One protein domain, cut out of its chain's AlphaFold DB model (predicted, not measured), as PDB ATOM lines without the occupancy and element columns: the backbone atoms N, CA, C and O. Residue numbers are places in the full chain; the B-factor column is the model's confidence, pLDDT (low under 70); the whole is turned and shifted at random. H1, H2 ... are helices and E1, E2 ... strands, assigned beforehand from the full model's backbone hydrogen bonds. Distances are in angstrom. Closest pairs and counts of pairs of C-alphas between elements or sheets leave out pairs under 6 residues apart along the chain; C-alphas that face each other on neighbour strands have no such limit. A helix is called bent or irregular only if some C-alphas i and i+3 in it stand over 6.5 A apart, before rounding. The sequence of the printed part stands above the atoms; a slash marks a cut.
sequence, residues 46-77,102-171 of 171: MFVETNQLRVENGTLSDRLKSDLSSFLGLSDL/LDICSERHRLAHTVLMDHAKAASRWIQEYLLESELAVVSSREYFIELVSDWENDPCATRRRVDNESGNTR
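What this domain is: This is residues 46 to 77 and 102 to 171 of the 171 residues of the protein "Hypothetical protein" of Grammatophora oceanica (UniProt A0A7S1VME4). The long helix H3 and the shorter H4 lie side by side, running opposite ways; E1, H2 and little H1 gather near the end where H4 begins, with H1 apart from H4, and past the other end of H4 residues 162 to 171, of which 162 to 167 belong to H5, stick out as a tail. The printed part has 102 residues, with five named helices and one named strand in the order H1, H2, H3, E1, H4, H5. It is mostly helix and only just loose, close to extended, with a radius of gyration of the C-alphas of 18.8 A and spans of 66 by 30 by 22 A.

Where its parts are: H3, residues 107 to 129, begins at C-alpha 107 (183.832, -32.519, 24.980) and is 32.8 A long. H4 is residues 142 to 153, 17.5 A, and E1 is residues 137 to 139. H2 is residues 55 to 72, 21.3 A, and H1 is residues 50 to 53. H5, residues 158 to 167, ends at C-alpha 167 (201.437, -33.842, 20.681). H2 and H3 are irregular: C-alphas 56 and 59 are 9.0 A apart, and C-alphas 108 and 111 are 7.8 A apart.

How they stand to each other: H3 and H4 touch at a shallow tilt of 28 degrees, opposite ways; their closest C-alphas, of Lys 121 and Glu 153, are 4.8 A apart. E1 pairs with no named strand, but residues 138 to 139 pair parallel with residues 46 to 47. H2 and E1 are near each other, with 7 pairs of C-alphas within 10 A. H2 touches H1 with residues 60 to 64 alone; the closest C-alphas, of Gln 52 and Ser 61, are 5.1 A apart. H5 touches no helix. O i to N i+4 pairs are within hydrogen-bond range in 12 of 14 in H2, 17 of 19 in H3, 6 of 8 in H4 and 5 of 6 in H5; H1 is too short for such a pair.

The domain as a whole: The two C-alphas farthest apart, of Ser 75 and Arg 171, are 66.4 A apart. Residues 78 to 101 are not printed, and C-alphas 77 and 102 are 38.4 A apart across the cut. Of the links that are printed whole, none is long. The pLDDT is under 70 in residues 55 to 57 and 164 to 171.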
ATOM      1  N   MET A  46     165.351 -31.596  -9.375       96.38
ATOM      2  CA  MET A  46     166.793 -31.474  -9.544       96.38
ATOM      3  C   MET A  46     167.450 -31.042  -8.232       96.38
ATOM      4  O   MET A  46     167.118 -29.994  -7.674       96.38
ATOM      5  N   PHE A  47     168.413 -31.827  -7.760       95.31
ATOM      6  CA  PHE A  47     169.276 -31.485  -6.637       95.31
ATOM      7  C   PHE A  47     170.559 -30.842  -7.162       95.31
ATOM      8  O   PHE A  47     171.233 -31.378  -8.043       95.31
ATOM      9  N   VAL A  48     170.887 -29.672  -6.617       91.19
ATOM     10  CA  VAL A  48     172.020 -28.855  -7.057       91.19
ATOM     11  C   VAL A  48     172.897 -28.519  -5.864       91.19
ATOM     12  O   VAL A  48     172.411 -28.042  -4.837       91.19
ATOM     13  N   GLU A  49     174.203 -28.726  -6.012       88.69
ATOM     14  CA  GLU A  49     175.191 -28.253  -5.051       88.69
ATOM     15  C   GLU A  49     175.616 -26.830  -5.449       88.69
ATOM     16  O   GLU A  49     176.021 -26.555  -6.577       88.69
ATOM     17  N   THR A  50     175.473 -25.877  -4.528       82.06
ATOM     18  CA  THR A  50     175.630 -24.451  -4.854       82.06
ATOM     19  C   THR A  50     177.065 -24.018  -5.169       82.06
ATOM     20  O   THR A  50     177.251 -23.023  -5.870       82.06
ATOM     21  N   ASN A  51     178.095 -24.723  -4.694       80.06
ATOM     22  CA  ASN A  51     179.485 -24.437  -5.056       80.06
ATOM     23  C   ASN A  51     179.809 -24.807  -6.510       80.06
ATOM     24  O   ASN A  51     180.740 -24.229  -7.076       80.06
ATOM     25  N   GLN A  52     179.029 -25.674  -7.159       79.69
ATOM     26  CA  GLN A  52     179.129 -25.912  -8.606       79.69
ATOM     27  C   GLN A  52     178.771 -24.662  -9.434       79.69
ATOM     28  O   GLN A  52     179.199 -24.533 -10.576       79.69
ATOM     29  N   LEU A  53     178.047 -23.693  -8.861       76.94
ATOM     30  CA  LEU A  53     177.752 -22.413  -9.521       76.94
ATOM     31  C   LEU A  53     178.929 -21.423  -9.476       76.94
ATOM     32  O   LEU A  53     178.855 -20.353 -10.080       76.94
ATOM     33  N   ARG A  54     180.018 -21.735  -8.759       73.31
ATOM     34  CA  ARG A  54     181.170 -20.832  -8.636       73.31
ATOM     35  C   ARG A  54     182.057 -20.898  -9.880       73.31
ATOM     36  O   ARG A  54     182.397 -21.973 -10.361       73.31
ATOM     37  N   VAL A  55     182.500 -19.719 -10.328       59.59
ATOM     38  CA  VAL A  55     183.337 -19.505 -11.529       59.59
ATOM     39  C   VAL A  55     184.654 -20.297 -11.493       59.59
ATOM     40  O   VAL A  55     185.155 -20.707 -12.532       59.59
ATOM     41  N   GLU A  56     185.192 -20.555 -10.300       65.06
ATOM     42  CA  GLU A  56     186.428 -21.325 -10.094       65.06
ATOM     43  C   GLU A  56     186.317 -22.790 -10.566       65.06
ATOM     44  O   GLU A  56     187.324 -23.401 -10.909       65.06
ATOM     45  N   ASN A  57     185.099 -23.339 -10.646       63.91
ATOM     46  CA  ASN A  57     184.839 -24.734 -11.001       63.91
ATOM     47  C   ASN A  57     184.381 -24.877 -12.461       63.91
ATOM     48  O   ASN A  57     183.386 -25.549 -12.719       63.91
ATOM     49  N   GLY A  58     185.081 -24.242 -13.412       72.56
ATOM     50  CA  GLY A  58     184.650 -24.088 -14.814       72.56
ATOM     51  C   GLY A  58     183.976 -25.325 -15.427       72.56
ATOM     52  O   GLY A  58     182.818 -25.255 -15.820       72.56
ATOM     53  N   THR A  59     184.631 -26.491 -15.400       83.81
ATOM     54  CA  THR A  59     184.076 -27.727 -15.991       83.81
ATOM     55  C   THR A  59     182.800 -28.227 -15.301       83.81
ATOM     56  O   THR A  59     181.868 -28.655 -15.979       83.81
ATOM     57  N   LEU A  60     182.727 -28.174 -13.966       84.00
ATOM     58  CA  LEU A  60     181.522 -28.577 -13.226       84.00
ATOM     59  C   LEU A  60     180.401 -27.545 -13.378       84.00
ATOM     60  O   LEU A  60     179.234 -27.917 -13.453       84.00
ATOM     61  N   SER A  61     180.757 -26.264 -13.450       85.88
ATOM     62  CA  SER A  61     179.812 -25.167 -13.630       85.88
ATOM     63  C   SER A  61     179.171 -25.199 -15.010       85.88
ATOM     64  O   SER A  61     177.954 -25.074 -15.122       85.88
ATOM     65  N   ASP A  62     179.960 -25.427 -16.058       87.56
ATOM     66  CA  ASP A  62     179.453 -25.517 -17.427       87.56
ATOM     67  C   ASP A  62     178.567 -26.753 -17.610       87.56
ATOM     68  O   ASP A  62     177.497 -26.658 -18.214       87.56
ATOM     69  N   ARG A  63     178.944 -27.887 -16.999       90.19
ATOM     70  CA  ARG A  63     178.092 -29.083 -16.951       90.19
ATOM     71  C   ARG A  63     176.776 -28.808 -16.222       90.19
ATOM     72  O   ARG A  63     175.719 -29.078 -16.778       90.19
ATOM     73  N   LEU A  64     176.825 -28.207 -15.032       91.25
ATOM     74  CA  LEU A  64     175.620 -27.862 -14.276       91.25
ATOM     75  C   LEU A  64     174.697 -26.926 -15.062       91.25
ATOM     76  O   LEU A  64     173.490 -27.143 -15.070       91.25
ATOM     77  N   LYS A  65     175.241 -25.909 -15.737       89.75
ATOM     78  CA  LYS A  65     174.448 -25.009 -16.588       89.75
ATOM     79  C   LYS A  65     173.762 -25.779 -17.710       89.75
ATOM     80  O   LYS A  65     172.564 -25.610 -17.897       89.75
ATOM     81  N   SER A  66     174.499 -26.635 -18.418       91.62
ATOM     82  CA  SER A  66     173.950 -27.471 -19.490       91.62
ATOM     83  C   SER A  66     172.818 -28.369 -18.984       91.62
ATOM     84  O   SER A  66     171.733 -28.394 -19.566       91.62
ATOM     85  N   ASP A  67     173.044 -29.073 -17.877       94.00
ATOM     86  CA  ASP A  67     172.067 -30.004 -17.311       94.00
ATOM     87  C   ASP A  67     170.836 -29.270 -16.770       94.00
ATOM     88  O   ASP A  67     169.715 -29.734 -16.958       94.00
ATOM     89  N   LEU A  68     171.021 -28.095 -16.162       93.62
ATOM     90  CA  LEU A  68     169.927 -27.256 -15.678       93.62
ATOM     91  C   LEU A  68     169.109 -26.659 -16.836       93.62
ATOM     92  O   LEU A  68     167.882 -26.667 -16.761       93.62
ATOM     93  N   SER A  69     169.750 -26.191 -17.915       93.50
ATOM     94  CA  SER A  69     169.056 -25.777 -19.145       93.50
ATOM     95  C   SER A  69     168.187 -26.912 -19.680       93.50
ATOM     96  O   SER A  69     166.997 -26.720 -19.923       93.50
ATOM     97  N   SER A  70     168.768 -28.110 -19.794       95.25
ATOM     98  CA  SER A  70     168.082 -29.313 -20.270       95.25
ATOM     99  C   SER A  70     166.896 -29.686 -19.375       95.25
ATOM    100  O   SER A  70     165.780 -29.851 -19.864       95.25
ATOM    101  N   PHE A  71     167.106 -29.725 -18.056       96.06
ATOM    102  CA  PHE A  71     166.074 -30.039 -17.067       96.06
ATOM    103  C   PHE A  71     164.893 -29.060 -17.115       96.06
ATOM    104  O   PHE A  71     163.741 -29.467 -16.979       96.06
ATOM    105  N   LEU A  72     165.167 -27.773 -17.339       95.06
ATOM    106  CA  LEU A  72     164.144 -26.730 -17.448       95.06
ATOM    107  C   LEU A  72     163.523 -26.618 -18.852       95.06
ATOM    108  O   LEU A  72     162.586 -25.839 -19.033       95.06
ATOM    109  N   GLY A  73     164.029 -27.354 -19.847       95.62
ATOM    110  CA  GLY A  73     163.596 -27.234 -21.241       95.62
ATOM    111  C   GLY A  73     163.957 -25.887 -21.878       95.62
ATOM    112  O   GLY A  73     163.241 -25.400 -22.753       95.62
ATOM    113  N   LEU A  74     165.041 -25.262 -21.417       94.25
ATOM    114  CA  LEU A  74     165.547 -23.990 -21.919       94.25
ATOM    115  C   LEU A  74     166.682 -24.227 -22.915       94.25
ATOM    116  O   LEU A  74     167.521 -25.105 -22.732       94.25
ATOM    117  N   SER A  75     166.732 -23.411 -23.965       89.94
ATOM    118  CA  SER A  75     167.825 -23.428 -24.941       89.94
ATOM    119  C   SER A  75     169.115 -22.810 -24.398       89.94
ATOM    120  O   SER A  75     170.196 -23.222 -24.808       89.94
ATOM    121  N   ASP A  76     169.006 -21.846 -23.482       86.62
ATOM    122  CA  ASP A  76     170.128 -21.280 -22.733       86.62
ATOM    123  C   ASP A  76     169.637 -20.712 -21.392       86.62
ATOM    124  O   ASP A  76     168.472 -20.313 -21.262       86.62
ATOM    125  N   LEU A  77     170.522 -20.657 -20.399       82.69
ATOM    126  CA  LEU A  77     170.250 -19.977 -19.135       82.69
ATOM    127  C   LEU A  77     170.618 -18.497 -19.262       82.69
ATOM    128  O   LEU A  77     171.632 -18.160 -19.872       82.69
ATOM    129  N   LEU A 102     180.489 -22.654  16.842       83.75
ATOM    130  CA  LEU A 102     180.386 -23.786  17.757       83.75
ATOM    131  C   LEU A 102     181.492 -24.814  17.462       83.75
ATOM    132  O   LEU A 102     181.525 -25.391  16.379       83.75
ATOM    133  N   ASP A 103     182.366 -25.089  18.434       89.56
ATOM    134  CA  ASP A 103     183.321 -26.202  18.332       89.56
ATOM    135  C   ASP A 103     182.618 -27.531  18.631       89.56
ATOM    136  O   ASP A 103     182.537 -27.958  19.790       89.56
ATOM    137  N   ILE A 104     182.093 -28.178  17.590       90.56
ATOM    138  CA  ILE A 104     181.386 -29.461  17.701       90.56
ATOM    139  C   ILE A 104     182.289 -30.595  18.213       90.56
ATOM    140  O   ILE A 104     181.785 -31.567  18.761       90.56
ATOM    141  N   CYS A 105     183.613 -30.442  18.115       93.06
ATOM    142  CA  CYS A 105     184.581 -31.437  18.568       93.06
ATOM    143  C   CYS A 105     184.975 -31.291  20.041       93.06
ATOM    144  O   CYS A 105     185.712 -32.124  20.563       93.06
ATOM    145  N   SER A 106     184.523 -30.233  20.720       92.12
ATOM    146  CA  SER A 106     184.771 -30.074  22.154       92.12
ATOM    147  C   SER A 106     183.945 -31.065  22.981       92.12
ATOM    148  O   SER A 106     182.799 -31.365  22.645       92.12
ATOM    149  N   GLU A 107     184.489 -31.520  24.116       91.25
ATOM    150  CA  GLU A 107     183.832 -32.519  24.980       91.25
ATOM    151  C   GLU A 107     182.414 -32.101  25.402       91.25
ATOM    152  O   GLU A 107     181.490 -32.914  25.423       91.25
ATOM    153  N   ARG A 108     182.192 -30.800  25.641       92.56
ATOM    154  CA  ARG A 108     180.866 -30.260  25.989       92.56
ATOM    155  C   ARG A 108     179.791 -30.498  24.920       92.56
ATOM    156  O   ARG A 108     178.608 -30.443  25.241       92.56
ATOM    157  N   HIS A 109     180.176 -30.746  23.668       93.50
ATOM    158  CA  HIS A 109     179.259 -31.005  22.557       93.50
ATOM    159  C   HIS A 109     179.288 -32.455  22.073       93.50
ATOM    160  O   HIS A 109     178.637 -32.758  21.076       93.50
ATOM    161  N   ARG A 110     179.956 -33.371  22.787       93.12
ATOM    162  CA  ARG A 110     180.092 -34.780  22.384       93.12
ATOM    163  C   ARG A 110     178.755 -35.449  22.057       93.12
ATOM    164  O   ARG A 110     178.660 -36.213  21.100       93.12
ATOM    165  N   LEU A 111     177.707 -35.143  22.826       94.00
ATOM    166  CA  LEU A 111     176.362 -35.670  22.572       94.00
ATOM    167  C   LEU A 111     175.772 -35.135  21.264       94.00
ATOM    168  O   LEU A 111     175.265 -35.917  20.469       94.00
ATOM    169  N   ALA A 112     175.873 -33.825  21.023       94.19
ATOM    170  CA  ALA A 112     175.409 -33.224  19.776       94.19
ATOM    171  C   ALA A 112     176.189 -33.776  18.580       94.19
ATOM    172  O   ALA A 112     175.583 -34.172  17.595       94.19
ATOM    173  N   HIS A 113     177.514 -33.867  18.697       94.62
ATOM    174  CA  HIS A 113     178.385 -34.452  17.680       94.62
ATOM    175  C   HIS A 113     177.973 -35.877  17.314       94.62
ATOM    176  O   HIS A 113     177.781 -36.159  16.138       94.62
ATOM    177  N   THR A 114     177.764 -36.737  18.315       95.31
ATOM    178  CA  THR A 114     177.359 -38.135  18.095       95.31
ATOM    179  C   THR A 114     176.061 -38.201  17.289       95.31
ATOM    180  O   THR A 114     176.025 -38.825  16.235       95.31
ATOM    181  N   VAL A 115     175.030 -37.473  17.729       95.38
ATOM    182  CA  VAL A 115     173.722 -37.467  17.057       95.38
ATOM    183  C   VAL A 115     173.812 -36.884  15.642       95.38
ATOM    184  O   VAL A 115     173.252 -37.446  14.705       95.38
ATOM    185  N   LEU A 116     174.555 -35.787  15.452       95.31
ATOM    186  CA  LEU A 116     174.752 -35.193  14.128       95.31
ATOM    187  C   LEU A 116     175.470 -36.148  13.168       95.31
ATOM    188  O   LEU A 116     175.095 -36.205  12.001       95.31
ATOM    189  N   MET A 117     176.465 -36.902  13.642       96.75
ATOM    190  CA  MET A 117     177.163 -37.891  12.819       96.75
ATOM    191  C   MET A 117     176.277 -39.082  12.462       96.75
ATOM    192  O   MET A 117     176.363 -39.583  11.342       96.75
ATOM    193  N   ASP A 118     175.414 -39.523  13.378       96.19
ATOM    194  CA  ASP A 118     174.443 -40.578  13.088       96.19
ATOM    195  C   ASP A 118     173.449 -40.116  12.013       96.19
ATOM    196  O   ASP A 118     173.218 -40.833  11.037       96.19
ATOM    197  N   HIS A 119     172.943 -38.881  12.120       96.31
ATOM    198  CA  HIS A 119     172.075 -38.281  11.101       96.31
ATOM    199  C   HIS A 119     172.792 -38.138   9.753       96.31
ATOM    200  O   HIS A 119     172.213 -38.469   8.722       96.31
ATOM    201  N   ALA A 120     174.049 -37.686   9.751       96.88
ATOM    202  CA  ALA A 120     174.838 -37.497   8.537       96.88
ATOM    203  C   ALA A 120     175.060 -38.814   7.778       96.88
ATOM    204  O   ALA A 120     174.840 -38.871   6.569       96.88
ATOM    205  N   LYS A 121     175.415 -39.891   8.490       97.81
ATOM    206  CA  LYS A 121     175.578 -41.230   7.901       97.81
ATOM    207  C   LYS A 121     174.266 -41.774   7.356       97.81
ATOM    208  O   LYS A 121     174.222 -42.270   6.236       97.81
ATOM    209  N   ALA A 122     173.191 -41.662   8.133       97.56
ATOM    210  CA  ALA A 122     171.878 -42.129   7.711       97.56
ATOM    211  C   ALA A 122     171.381 -41.378   6.463       97.56
ATOM    212  O   ALA A 122     170.921 -42.004   5.508       97.56
ATOM    213  N   ALA A 123     171.550 -40.052   6.434       97.81
ATOM    214  CA  ALA A 123     171.233 -39.218   5.281       97.81
ATOM    215  C   ALA A 123     172.075 -39.589   4.057       97.81
ATOM    216  O   ALA A 123     171.518 -39.777   2.980       97.81
ATOM    217  N   SER A 124     173.394 -39.723   4.223       98.19
ATOM    218  CA  SER A 124     174.313 -40.080   3.139       98.19
ATOM    219  C   SER A 124     173.916 -41.397   2.474       98.19
ATOM    220  O   SER A 124     173.735 -41.443   1.257       98.19
ATOM    221  N   ARG A 125     173.679 -42.445   3.271       98.38
ATOM    222  CA  ARG A 125     173.258 -43.760   2.768       98.38
ATOM    223  C   ARG A 125     171.904 -43.712   2.100       98.38
ATOM    224  O   ARG A 125     171.767 -44.216   0.995       98.38
ATOM    225  N   TRP A 126     170.918 -43.066   2.726       98.19
ATOM    226  CA  TRP A 126     169.588 -42.965   2.131       98.19
ATOM    227  C   TRP A 126     169.635 -42.255   0.774       98.19
ATOM    228  O   TRP A 126     169.002 -42.696  -0.186       98.19
ATOM    229  N   ILE A 127     170.426 -41.184   0.677       98.19
ATOM    230  CA  ILE A 127     170.606 -40.458  -0.576       98.19
ATOM    231  C   ILE A 127     171.203 -41.378  -1.643       98.19
ATOM    232  O   ILE A 127     170.661 -41.470  -2.740       98.19
ATOM    233  N   GLN A 128     172.304 -42.056  -1.326       98.12
ATOM    234  CA  GLN A 128     173.042 -42.870  -2.290       98.12
ATOM    235  C   GLN A 128     172.282 -44.129  -2.716       98.12
ATOM    236  O   GLN A 128     172.246 -44.439  -3.901       98.12
ATOM    237  N   GLU A 129     171.684 -44.841  -1.763       98.06
ATOM    238  CA  GLU A 129     171.069 -46.154  -1.985       98.06
ATOM    239  C   GLU A 129     169.619 -46.068  -2.484       98.06
ATOM    240  O   GLU A 129     169.151 -47.006  -3.124       98.06
ATOM    241  N   TYR A 130     168.899 -44.977  -2.187       98.06
ATOM    242  CA  TYR A 130     167.465 -44.864  -2.488       98.06
ATOM    243  C   TYR A 130     167.124 -43.606  -3.279       98.06
ATOM    244  O   TYR A 130     166.540 -43.709  -4.356       98.06
ATOM    245  N   LEU A 131     167.477 -42.414  -2.780       97.88
ATOM    246  CA  LEU A 131     167.068 -41.167  -3.438       97.88
ATOM    247  C   LEU A 131     167.611 -41.097  -4.861       97.88
ATOM    248  O   LEU A 131     166.852 -40.833  -5.783       97.88
ATOM    249  N   LEU A 132     168.907 -41.342  -5.042       97.50
ATOM    250  CA  LEU A 132     169.548 -41.255  -6.348       97.50
ATOM    251  C   LEU A 132     169.160 -42.405  -7.289       97.50
ATOM    252  O   LEU A 132     169.446 -42.316  -8.480       97.50
ATOM    253  N   GLU A 133     168.541 -43.474  -6.795       97.69
ATOM    254  CA  GLU A 133     167.976 -44.541  -7.635       97.69
ATOM    255  C   GLU A 133     166.562 -44.193  -8.140       97.69
ATOM    256  O   GLU A 133     166.038 -44.853  -9.034       97.69
ATOM    257  N   SER A 134     165.942 -43.136  -7.606       97.31
ATOM    258  CA  SER A 134     164.656 -42.639  -8.092       97.31
ATOM    259  C   SER A 134     164.777 -41.953  -9.451       97.31
ATOM    260  O   SER A 134     165.571 -41.031  -9.626       97.31
ATOM    261  N   GLU A 135     163.878 -42.294 -10.374       96.75
ATOM    262  CA  GLU A 135     163.721 -41.589 -11.656       96.75
ATOM    263  C   GLU A 135     163.273 -40.125 -11.487       96.75
ATOM    264  O   GLU A 135     163.460 -39.302 -12.384       96.75
ATOM    265  N   LEU A 136     162.682 -39.781 -10.337       97.12
ATOM    266  CA  LEU A 136     162.249 -38.420 -10.024       97.12
ATOM    267  C   LEU A 136     163.366 -37.573  -9.408       97.12
ATOM    268  O   LEU A 136     163.207 -36.358  -9.312       97.12
ATOM    269  N   ALA A 137     164.481 -38.168  -8.981       97.50
ATOM    270  CA  ALA A 137     165.611 -37.438  -8.422       97.50
ATOM    271  C   ALA A 137     166.688 -37.228  -9.490       97.50
ATOM    272  O   ALA A 137     167.378 -38.156  -9.907       97.50
ATOM    273  N   VAL A 138     166.866 -35.981  -9.915       97.75
ATOM    274  CA  VAL A 138     167.838 -35.617 -10.951       97.75
ATOM    275  C   VAL A 138     169.024 -34.894 -10.319       97.75
ATOM    276  O   VAL A 138     168.862 -34.001  -9.493       97.75
ATOM    277  N   VAL A 139     170.235 -35.253 -10.733       96.56
ATOM    278  CA  VAL A 139     171.481 -34.558 -10.382       96.56
ATOM    279  C   VAL A 139     172.297 -34.336 -11.650       96.56
ATOM    280  O   VAL A 139     172.273 -35.168 -12.551       96.56
ATOM    281  N   SER A 140     173.034 -33.228 -11.727       93.81
ATOM    282  CA  SER A 140     173.866 -32.913 -12.902       93.81
ATOM    283  C   SER A 140     175.063 -33.875 -13.055       93.81
ATOM    284  O   SER A 140     175.264 -34.518 -14.087       93.81
ATOM    285  N   SER A 141     175.863 -34.022 -11.995       92.06
ATOM    286  CA  SER A 141     177.020 -34.922 -11.961       92.06
ATOM    287  C   SER A 141     176.839 -35.925 -10.833       92.06
ATOM    288  O   SER A 141     177.075 -35.593  -9.670       92.06
ATOM    289  N   ARG A 142     176.377 -37.134 -11.172       94.56
ATOM    290  CA  ARG A 142     176.078 -38.182 -10.189       94.56
ATOM    291  C   ARG A 142     177.317 -38.555  -9.388       94.56
ATOM    292  O   ARG A 142     177.241 -38.622  -8.170       94.56
ATOM    293  N   GLU A 143     178.448 -38.742 -10.057       94.31
ATOM    294  CA  GLU A 143     179.698 -39.178  -9.427       94.31
ATOM    295  C   GLU A 143     180.185 -38.143  -8.410       94.31
ATOM    296  O   GLU A 143     180.461 -38.481  -7.263       94.31
ATOM    297  N   TYR A 144     180.193 -36.867  -8.806       93.19
ATOM    298  CA  TYR A 144     180.557 -35.762  -7.918       93.19
ATOM    299  C   TYR A 144     179.582 -35.622  -6.743       93.19
ATOM    300  O   TYR A 144     179.989 -35.370  -5.613       93.19
ATOM    301  N   PHE A 145     178.282 -35.780  -7.000       95.00
ATOM    302  CA  PHE A 145     177.274 -35.692  -5.951       95.00
ATOM    303  C   PHE A 145     177.422 -36.836  -4.939       95.00
ATOM    304  O   PHE A 145     177.344 -36.585  -3.740       95.00
ATOM    305  N   ILE A 146     177.692 -38.062  -5.405       96.94
ATOM    306  CA  ILE A 146     177.985 -39.227  -4.558       96.94
ATOM    307  C   ILE A 146     179.236 -38.982  -3.713       96.94
ATOM    308  O   ILE A 146     179.194 -39.225  -2.510       96.94
ATOM    309  N   GLU A 147     180.322 -38.482  -4.306       95.88
ATOM    310  CA  GLU A 147     181.553 -38.137  -3.581       95.88
ATOM    311  C   GLU A 147     181.262 -37.139  -2.449       95.88
ATOM    312  O   GLU A 147     181.587 -37.394  -1.290       95.88
ATOM    313  N   LEU A 148     180.536 -36.061  -2.762       95.06
ATOM    314  CA  LEU A 148     180.156 -35.029  -1.799       95.06
ATOM    315  C   LEU A 148     179.346 -35.584  -0.620       95.06
ATOM    316  O   LEU A 148     179.611 -35.232   0.530       95.06
ATOM    317  N   VAL A 149     178.323 -36.401  -0.885       96.50
ATOM    318  CA  VAL A 149     177.484 -36.945   0.195       96.50
ATOM    319  C   VAL A 149     178.188 -38.071   0.943       96.50
ATOM    320  O   VAL A 149     177.948 -38.234   2.139       96.50
ATOM    321  N   SER A 150     179.086 -38.818   0.298       97.25
ATOM    322  CA  SER A 150     179.909 -39.845   0.954       97.25
ATOM    323  C   SER A 150     180.817 -39.234   2.014       97.25
ATOM    324  O   SER A 150     180.974 -39.798   3.097       97.25
ATOM    325  N   ASP A 151     181.336 -38.033   1.757       96.06
ATOM    326  CA  ASP A 151     182.153 -37.302   2.722       96.06
ATOM    327  C   ASP A 151     181.419 -36.978   4.030       96.06
ATOM    328  O   ASP A 151     182.063 -36.775   5.059       96.06
ATOM    329  N   TRP A 152     180.083 -36.985   4.049       95.69
ATOM    330  CA  TRP A 152     179.309 -36.766   5.275       95.69
ATOM    331  C   TRP A 152     179.422 -37.924   6.272       95.69
ATOM    332  O   TRP A 152     179.156 -37.736   7.460       95.69
ATOM    333  N   GLU A 153     179.834 -39.115   5.827       96.44
ATOM    334  CA  GLU A 153     180.108 -40.231   6.737       96.44
ATOM    335  C   GLU A 153     181.405 -40.033   7.540       96.44
ATOM    336  O   GLU A 153     181.582 -40.654   8.599       96.44
ATOM    337  N   ASN A 154     182.300 -39.158   7.067       96.00
ATOM    338  CA  ASN A 154     183.595 -38.907   7.680       96.00
ATOM    339  C   ASN A 154     183.456 -37.981   8.896       96.00
ATOM    340  O   ASN A 154     182.988 -36.850   8.799       96.00
ATOM    341  N   ASP A 155     183.911 -38.446  10.064       95.19
ATOM    342  CA  ASP A 155     183.888 -37.649  11.294       95.19
ATOM    343  C   ASP A 155     184.942 -36.519  11.245       95.19
ATOM    344  O   ASP A 155     186.144 -36.808  11.325       95.19
ATOM    345  N   PRO A 156     184.537 -35.232  11.221       91.88
ATOM    346  CA  PRO A 156     185.475 -34.109  11.163       91.88
ATOM    347  C   PRO A 156     186.353 -33.990  12.420       91.88
ATOM    348  O   PRO A 156     187.419 -33.371  12.390       91.88
ATOM    349  N   CYS A 157     185.946 -34.596  13.536       93.56
ATOM    350  CA  CYS A 157     186.676 -34.574  14.800       93.56
ATOM    351  C   CYS A 157     187.705 -35.707  14.923       93.56
ATOM    352  O   CYS A 157     188.527 -35.694  15.845       93.56
ATOM    353  N   ALA A 158     187.697 -36.696  14.022       89.94
ATOM    354  CA  ALA A 158     188.635 -37.818  14.066       89.94
ATOM    355  C   ALA A 158     190.086 -37.372  13.819       89.94
ATOM    356  O   ALA A 158     190.998 -37.825  14.512       89.94
ATOM    357  N   THR A 159     190.306 -36.440  12.887       80.88
ATOM    358  CA  THR A 159     191.644 -35.924  12.560       80.88
ATOM    359  C   THR A 159     192.252 -35.139  13.720       80.88
ATOM    360  O   THR A 159     193.428 -35.309  14.031       80.88
ATOM    361  N   ARG A 160     191.441 -34.343  14.433       79.75
ATOM    362  CA  ARG A 160     191.896 -33.556  15.592       79.75
ATOM    363  C   ARG A 160     192.416 -34.442  16.725       79.75
ATOM    364  O   ARG A 160     193.480 -34.180  17.271       79.75
ATOM    365  N   ARG A 161     191.721 -35.551  17.000       76.44
ATOM    366  CA  ARG A 161     192.127 -36.526  18.027       76.44
ATOM    367  C   ARG A 161     193.494 -37.161  17.749       76.44
ATOM    368  O   ARG A 161     194.200 -37.498  18.692       76.44
ATOM    369  N   ARG A 162     193.882 -37.322  16.478       72.19
ATOM    370  CA  ARG A 162     195.208 -37.858  16.114       72.19
ATOM    371  C   ARG A 162     196.325 -36.873  16.454       72.19
ATOM    372  O   ARG A 162     197.296 -37.267  17.087       72.19
ATOM    373  N   VAL A 163     196.134 -35.599  16.116       72.50
ATOM    374  CA  VAL A 163     197.116 -34.534  16.371       72.50
ATOM    375  C   VAL A 163     197.330 -34.309  17.872       72.50
ATOM    376  O   VAL A 163     198.471 -34.173  18.319       72.50
ATOM    377  N   ASP A 164     196.257 -34.331  18.668       69.50
ATOM    378  CA  ASP A 164     196.349 -34.170  20.125       69.50
ATOM    379  C   ASP A 164     197.088 -35.355  20.787       69.50
ATOM    380  O   ASP A 164     197.905 -35.153  21.688       69.50
ATOM    381  N   ASN A 165     196.876 -36.583  20.298       65.94
ATOM    382  CA  ASN A 165     197.571 -37.778  20.792       65.94
ATOM    383  C   ASN A 165     199.066 -37.802  20.426       65.94
ATOM    384  O   ASN A 165     199.883 -38.254  21.227       65.94
ATOM    385  N   GLU A 166     199.444 -37.301  19.249       66.19
ATOM    386  CA  GLU A 166     200.851 -37.181  18.834       66.19
ATOM    387  C   GLU A 166     201.587 -36.075  19.609       66.19
ATOM    388  O   GLU A 166     202.747 -36.235  19.989       66.19
ATOM    389  N   SER A 167     200.890 -34.981  19.927       65.31
ATOM    390  CA  SER A 167     201.437 -33.842  20.681       65.31
ATOM    391  C   SER A 167     201.564 -34.113  22.188       65.31
ATOM    392  O   SER A 167     202.343 -33.457  22.876       65.31
ATOM    393  N   GLY A 168     200.815 -35.085  22.720       56.22
ATOM    394  CA  GLY A 168     200.883 -35.506  24.123       56.22
ATOM    395  C   GLY A 168     202.064 -36.422  24.464       56.22
ATOM    396  O   GLY A 168     202.332 -36.635  25.641       56.22
ATOM    397  N   ASN A 169     202.784 -36.939  23.463       51.94
ATOM    398  CA  ASN A 169     203.842 -37.944  23.639       51.94
ATOM    399  C   ASN A 169     205.271 -37.350  23.673       51.94
ATOM    400  O   ASN A 169     206.252 -38.079  23.569       51.94
ATOM    401  N   THR A 170     205.399 -36.020  23.780       52.41
ATOM    402  CA  THR A 170     206.681 -35.280  23.840       52.41
ATOM    403  C   THR A 170     206.982 -34.654  25.215       52.41
ATOM    404  O   THR A 170     207.758 -33.701  25.299       52.41
ATOM    405  N   ARG A 171     206.411 -35.175  26.310       40.59
ATOM    406  CA  ARG A 171     206.751 -34.756  27.683       40.59
ATOM    407  C   ARG A 171     207.194 -35.906  28.566       40.59
ATOM    408  O   ARG A 171     206.534 -36.964  28.514       40.59
TER     409      ARG A 171